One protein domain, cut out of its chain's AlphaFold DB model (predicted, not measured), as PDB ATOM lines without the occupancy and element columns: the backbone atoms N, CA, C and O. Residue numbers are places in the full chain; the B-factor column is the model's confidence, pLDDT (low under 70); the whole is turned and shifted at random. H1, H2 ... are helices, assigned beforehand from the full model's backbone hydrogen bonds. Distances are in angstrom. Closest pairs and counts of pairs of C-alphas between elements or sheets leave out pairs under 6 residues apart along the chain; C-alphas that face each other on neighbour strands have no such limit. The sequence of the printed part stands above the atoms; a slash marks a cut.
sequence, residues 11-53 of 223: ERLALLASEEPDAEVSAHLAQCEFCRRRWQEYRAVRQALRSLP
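Overview. This is residues 11 to 53 of the 223 residues of an uncharacterized protein of Thermomicrobium roseum (strain ATCC 27502 / DSM 5159 / P-2) (UniProt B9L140). A long helix, H3, makes the long axis, and H2 meets it near its first residues in an L-shaped corner, while the short helix H1 packs on H3 at residues 35 to 42. Residues 48 to 53, of which 48 to 51 belong to H3, stick out at the far end. The printed part has 43 residues with three named helices, in the order H1, H2, H3, and no named strand; the class is all helix. It is only just compact, close to loose, with a radius of gyration of the C-alphas of 10.9 A, and it spans 36 by 18 by 15 A, a rod.

Arrangement. Start with H1, residues 11 to 16, and look across to H3, residues 33 to 51: they touch, with H3 using residues 35 to 42 alone. Their closest C-alphas, those of Leu 13 and Trp 39, are 5.8 A apart. They run the same way at a steep tilt of 67 degrees. Next comes H2, residues 23 to 31, which is apart from H1. H2 and H3 only just touch, only at the corner by their link, with 3 pairs of C-alphas within 8 A; H3 uses residues 35 to 36 alone. The closest C-alphas, those of Leu 29 and Arg 36, are 5.1 A apart. They run opposite ways at a steep tilt of 68 degrees, only just short of about perpendicular. In H1, H2 and H3 every O i to N i+4 pair is within hydrogen-bond range.

Along the chain. Find C-alpha 11 at (67.092, -101.849, 74.208), where H1 begins; it ends at Leu 16, 8.7 A away between C-alphas. H2 begins at C-alpha 23, at (53.942, -106.530, 62.681), and measures 12.8 A to C-alpha 31. H3 measures 26.8 A, from C-alpha 33 to C-alpha 51 at (55.516, -82.705, 78.467).

Size, cuts and confidence. The C-alphas farthest apart are those of Gln 31 and Pro 53, at 36.5 A. The printed part has no cut. The link from H1 to H2 is short, and that from H2 to H3 is tight. The mean pLDDT of the printed part is 94.7, and no printed residue is under 70.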
ATOM      1  N   GLU A  11      66.683-102.833  75.219       92.31
ATOM      2  CA  GLU A  11      67.092-101.849  74.208       92.31
ATOM      3  C   GLU A  11      66.094-101.780  73.047       92.31
ATOM      4  O   GLU A  11      65.708-100.695  72.604       92.31
ATOM      5  N   ARG A  12      65.612-102.941  72.587       92.62
ATOM      6  CA  ARG A  12      64.626-103.023  71.509       92.62
ATOM      7  C   ARG A  12      63.282-102.457  71.961       92.62
ATOM      8  O   ARG A  12      62.668-101.698  71.217       92.62
ATOM      9  N   LEU A  13      62.851-102.741  73.192       93.56
ATOM     10  CA  LEU A  13      61.641-102.150  73.782       93.56
ATOM     11  C   LEU A  13      61.736-100.620  73.911       93.56
ATOM     12  O   LEU A  13      60.759 -99.927  73.617       93.56
ATOM     13  N   ALA A  14      62.897-100.087  74.300       91.31
ATOM     14  CA  ALA A  14      63.127 -98.646  74.395       91.31
ATOM     15  C   ALA A  14      63.092 -97.961  73.015       91.31
ATOM     16  O   ALA A  14      62.457 -96.913  72.861       91.31
ATOM     17  N   LEU A  15      63.693 -98.575  71.988       91.94
ATOM     18  CA  LEU A  15      63.619 -98.094  70.602       91.94
ATOM     19  C   LEU A  15      62.175 -98.076  70.081       91.94
ATOM     20  O   LEU A  15      61.735 -97.075  69.511       91.94
ATOM     21  N   LEU A  16      61.393 -99.117  70.367       92.12
ATOM     22  CA  LEU A  16      59.976 -99.222  69.988       92.12
ATOM     23  C   LEU A  16      59.054 -98.267  70.753       92.12
ATOM     24  O   LEU A  16      57.900 -98.079  70.376       92.12
ATOM     25  N   ALA A  17      59.509 -97.658  71.849       90.94
ATOM     26  CA  ALA A  17      58.784 -96.541  72.447       90.94
ATOM     27  C   ALA A  17      58.955 -95.261  71.616       90.94
ATOM     28  O   ALA A  17      58.155 -94.325  71.749       90.94
ATOM     29  N   SER A  18      59.999 -95.206  70.777       86.69
ATOM     30  CA  SER A  18      60.325 -94.074  69.920       86.69
ATOM     31  C   SER A  18      59.658 -94.125  68.534       86.69
ATOM     32  O   SER A  18      59.203 -93.077  68.050       86.69
ATOM     33  N   GLU A  19      59.514 -95.332  67.988       90.31
ATOM     34  CA  GLU A  19      59.020 -95.663  66.644       90.31
ATOM     35  C   GLU A  19      57.740 -96.520  66.698       90.31
ATOM     36  O   GLU A  19      57.280 -96.900  67.774       90.31
ATOM     37  N   GLU A  20      57.113 -96.774  65.549       89.25
ATOM     38  CA  GLU A  20      55.931 -97.641  65.462       89.25
ATOM     39  C   GLU A  20      56.375 -99.110  65.346       89.25
ATOM     40  O   GLU A  20      57.300 -99.389  64.586       89.25
ATOM     41  N   PRO A  21      55.797-100.048  66.122       89.81
ATOM     42  CA  PRO A  21      56.272-101.427  66.137       89.81
ATOM     43  C   PRO A  21      55.935-102.169  64.842       89.81
ATOM     44  O   PRO A  21      54.809-102.098  64.352       89.81
ATOM     45  N   ASP A  22      56.891-102.958  64.351       93.00
ATOM     46  CA  ASP A  22      56.677-103.877  63.231       93.00
ATOM     47  C   ASP A  22      55.621-104.946  63.568       93.00
ATOM     48  O   ASP A  22      55.384-105.275  64.736       93.00
ATOM     49  N   ALA A  23      55.021-105.550  62.535       93.56
ATOM     50  CA  ALA A  23      53.942-106.530  62.681       93.56
ATOM     51  C   ALA A  23      54.312-107.705  63.611       93.56
ATOM     52  O   ALA A  23      53.539-108.052  64.502       93.56
ATOM     53  N   GLU A  24      55.518-108.261  63.472       92.56
ATOM     54  CA  GLU A  24      56.007-109.363  64.314       92.56
ATOM     55  C   GLU A  24      56.116-108.962  65.791       92.56
ATOM     56  O   GLU A  24      55.701-109.698  66.689       92.56
ATOM     57  N   VAL A  25      56.614-107.754  66.055       94.25
ATOM     58  CA  VAL A  25      56.758-107.247  67.422       94.25
ATOM     59  C   VAL A  25      55.394-106.938  68.029       94.25
ATOM     60  O   VAL A  25      55.152-107.247  69.196       94.25
ATOM     61  N   SER A  26      54.471-106.385  67.241       94.88
ATOM     62  CA  SER A  26      53.096-106.147  67.683       94.88
ATOM     63  C   SER A  26      52.394-107.453  68.086       94.88
ATOM     64  O   SER A  26      51.723-107.493  69.121       94.88
ATOM     65  N   ALA A  27      52.631-108.545  67.347       96.06
ATOM     66  CA  ALA A  27      52.115-109.870  67.677       96.06
ATOM     67  C   ALA A  27      52.712-110.401  68.991       96.06
ATOM     68  O   ALA A  27      51.975-110.902  69.842       96.06
ATOM     69  N   HIS A  28      54.017-110.220  69.215       95.94
ATOM     70  CA  HIS A  28      54.650-110.585  70.483       95.94
ATOM     71  C   HIS A  28      54.090-109.777  71.666       95.94
ATOM     72  O   HIS A  28      53.757-110.349  72.704       95.94
ATOM     73  N   LEU A  29      53.915-108.459  71.521       96.31
ATOM     74  CA  LEU A  29      53.328-107.606  72.566       96.31
ATOM     75  C   LEU A  29      51.870-107.990  72.879       96.31
ATOM     76  O   LEU A  29      51.428-107.860  74.025       96.31
ATOM     77  N   ALA A  30      51.128-108.506  71.895       97.00
ATOM     78  CA  ALA A  30      49.778-109.035  72.094       97.00
ATOM     79  C   ALA A  30      49.755-110.345  72.905       97.00
ATOM     80  O   ALA A  30      48.771-110.611  73.594       97.00
ATOM     81  N   GLN A  31      50.842-111.119  72.895       97.06
ATOM     82  CA  GLN A  31      50.940-112.405  73.597       97.06
ATOM     83  C   GLN A  31      51.658-112.303  74.951       97.06
ATOM     84  O   GLN A  31      51.284-112.989  75.898       97.06
ATOM     85  N   CYS A  32      52.654-111.424  75.083       96.44
ATOM     86  CA  CYS A  32      53.470-111.295  76.290       96.44
ATOM     87  C   CYS A  32      53.060-110.075  77.134       96.44
ATOM     88  O   CYS A  32      53.377-108.930  76.796       96.44
ATOM     89  N   GLU A  33      52.393-110.309  78.269       96.44
ATOM     90  CA  GLU A  33      51.960-109.244  79.189       96.44
ATOM     91  C   GLU A  33      53.145-108.458  79.777       96.44
ATOM     92  O   GLU A  33      53.100-107.229  79.845       96.44
ATOM     93  N   PHE A  34      54.236-109.147  80.130       94.94
ATOM     94  CA  PHE A  34      55.435-108.512  80.682       94.94
ATOM     95  C   PHE A  34      56.043-107.487  79.711       94.94
ATOM     96  O   PHE A  34      56.236-106.325  80.077       94.94
ATOM     97  N   CYS A  35      56.276-107.884  78.452       96.25
ATOM     98  CA  CYS A  35      56.822-106.982  77.434       96.25
ATOM     99  C   CYS A  35      55.867-105.819  77.140       96.25
ATOM    100  O   CYS A  35      56.314-104.684  76.974       96.25
ATOM    101  N   ARG A  36      54.551-106.069  77.133       96.75
ATOM    102  CA  ARG A  36      53.534-105.025  76.944       96.75
ATOM    103  C   ARG A  36      53.573-103.979  78.051       96.75
ATOM    104  O   ARG A  36      53.583-102.787  77.749       96.75
ATOM    105  N   ARG A  37      53.628-104.411  79.313       97.56
ATOM    106  CA  ARG A  37      53.704-103.513  80.471       97.56
ATOM    107  C   ARG A  37      54.983-102.679  80.438       97.56
ATOM    108  O   ARG A  37      54.909-101.458  80.546       97.56
ATOM    109  N   ARG A  38      56.136-103.308  80.188       96.62
ATOM    110  CA  ARG A  38      57.420-102.602  80.032       96.62
ATOM    111  C   ARG A  38      57.394-101.580  78.894       96.62
ATOM    112  O   ARG A  38      57.846-100.452  79.065       96.62
ATOM    113  N   TRP A  39      56.831-101.935  77.742       96.69
ATOM    114  CA  TRP A  39      56.686-101.006  76.617       96.69
ATOM    115  C   TRP A  39      55.784 -99.807  76.957       96.69
ATOM    116  O   TRP A  39      56.111 -98.669  76.612       96.69
ATOM    117  N   GLN A  40      54.681-100.033  77.677       96.62
ATOM    118  CA  GLN A  40      53.810 -98.958  78.162       96.62
ATOM    119  C   GLN A  40      54.528 -98.036  79.158       96.62
ATOM    120  O   GLN A  40      54.388 -96.818  79.046       96.62
ATOM    121  N   GLU A  41      55.338 -98.586  80.069       97.06
ATOM    122  CA  GLU A  41      56.191 -97.810  80.981       97.06
ATOM    123  C   GLU A  41      57.144 -96.895  80.194       97.06
ATOM    124  O   GLU A  41      57.170 -95.685  80.430       97.06
ATOM    125  N   TYR A  42      57.852 -97.421  79.188       97.06
ATOM    126  CA  TYR A  42      58.733 -96.609  78.339       97.06
ATOM    127  C   TYR A  42      57.979 -95.520  77.564       97.06
ATOM    128  O   TYR A  42      58.451 -94.381  77.478       97.06
ATOM    129  N   ARG A  43      56.788 -95.821  77.025       96.19
ATOM    130  CA  ARG A  43      55.953 -94.801  76.367       96.19
ATOM    131  C   ARG A  43      55.502 -93.717  77.337       96.19
ATOM    132  O   ARG A  43      55.537 -92.546  76.961       96.19
ATOM    133  N   ALA A  44      55.117 -94.078  78.559       96.88
ATOM    134  CA  ALA A  44      54.721 -93.123  79.589       96.88
ATOM    135  C   ALA A  44      55.889 -92.209  79.985       96.88
ATOM    136  O   ALA A  44      55.721 -90.990  80.008       96.88
ATOM    137  N   VAL A  45      57.089 -92.762  80.192       97.06
ATOM    138  CA  VAL A  45      58.306 -91.975  80.462       97.06
ATOM    139  C   VAL A  45      58.602 -91.016  79.310       97.06
ATOM    140  O   VAL A  45      58.822 -89.827  79.535       97.06
ATOM    141  N   ARG A  46      58.543 -91.482  78.058       95.75
ATOM    142  CA  ARG A  46      58.757 -90.621  76.884       95.75
ATOM    143  C   ARG A  46      57.717 -89.501  76.792       95.75
ATOM    144  O   ARG A  46      58.069 -88.369  76.463       95.75
ATOM    145  N   GLN A  47      56.449 -89.807  77.062       95.81
ATOM    146  CA  GLN A  47      55.367 -88.823  77.090       95.81
ATOM    147  C   GLN A  47      55.624 -87.767  78.175       95.81
ATOM    148  O   GLN A  47      55.516 -86.575  77.895       95.81
ATOM    149  N   ALA A  48      56.033 -88.192  79.374       97.38
ATOM    150  CA  ALA A  48      56.379 -87.300  80.477       97.38
ATOM    151  C   ALA A  48      57.554 -86.381  80.109       97.38
ATOM    152  O   ALA A  48      57.451 -85.164  80.255       97.38
ATOM    153  N   LEU A  49      58.623 -86.929  79.524       95.88
ATOM    154  CA  LEU A  49      59.768 -86.142  79.054       95.88
ATOM    155  C   LEU A  49      59.380 -85.116  77.982       95.88
ATOM    156  O   LEU A  49      59.913 -84.013  77.969       95.88
ATOM    157  N   ARG A  50      58.431 -85.447  77.099       94.12
ATOM    158  CA  ARG A  50      57.910 -84.510  76.087       94.12
ATOM    159  C   ARG A  50      56.997 -83.431  76.649       94.12
ATOM    160  O   ARG A  50      56.840 -82.397  76.010       94.12
ATOM    161  N   SER A  51      56.369 -83.686  77.792       96.31
ATOM    162  CA  SER A  51      55.516 -82.705  78.467       96.31
ATOM    163  C   SER A  51      56.310 -81.663  79.256       96.31
ATOM    164  O   SER A  51      55.748 -80.643  79.650       96.31
ATOM    165  N   LEU A  52      57.610 -81.896  79.473       96.94
ATOM    166  CA  LEU A  52      58.481 -80.909  80.092       96.94
ATOM    167  C   LEU A  52      58.561 -79.651  79.212       96.94
ATOM    168  O   LEU A  52      58.628 -79.761  77.984       96.94
ATOM    169  N   PRO A  53      58.574 -78.453  79.819       95.00
ATOM    170  CA  PRO A  53      58.724 -77.216  79.072       95.00
ATOM    171  C   PRO A  53      60.053 -77.238  78.315       95.00
ATOM    172  O   PRO A  53      61.121 -77.413  78.905       95.00
TER     173      PRO A  53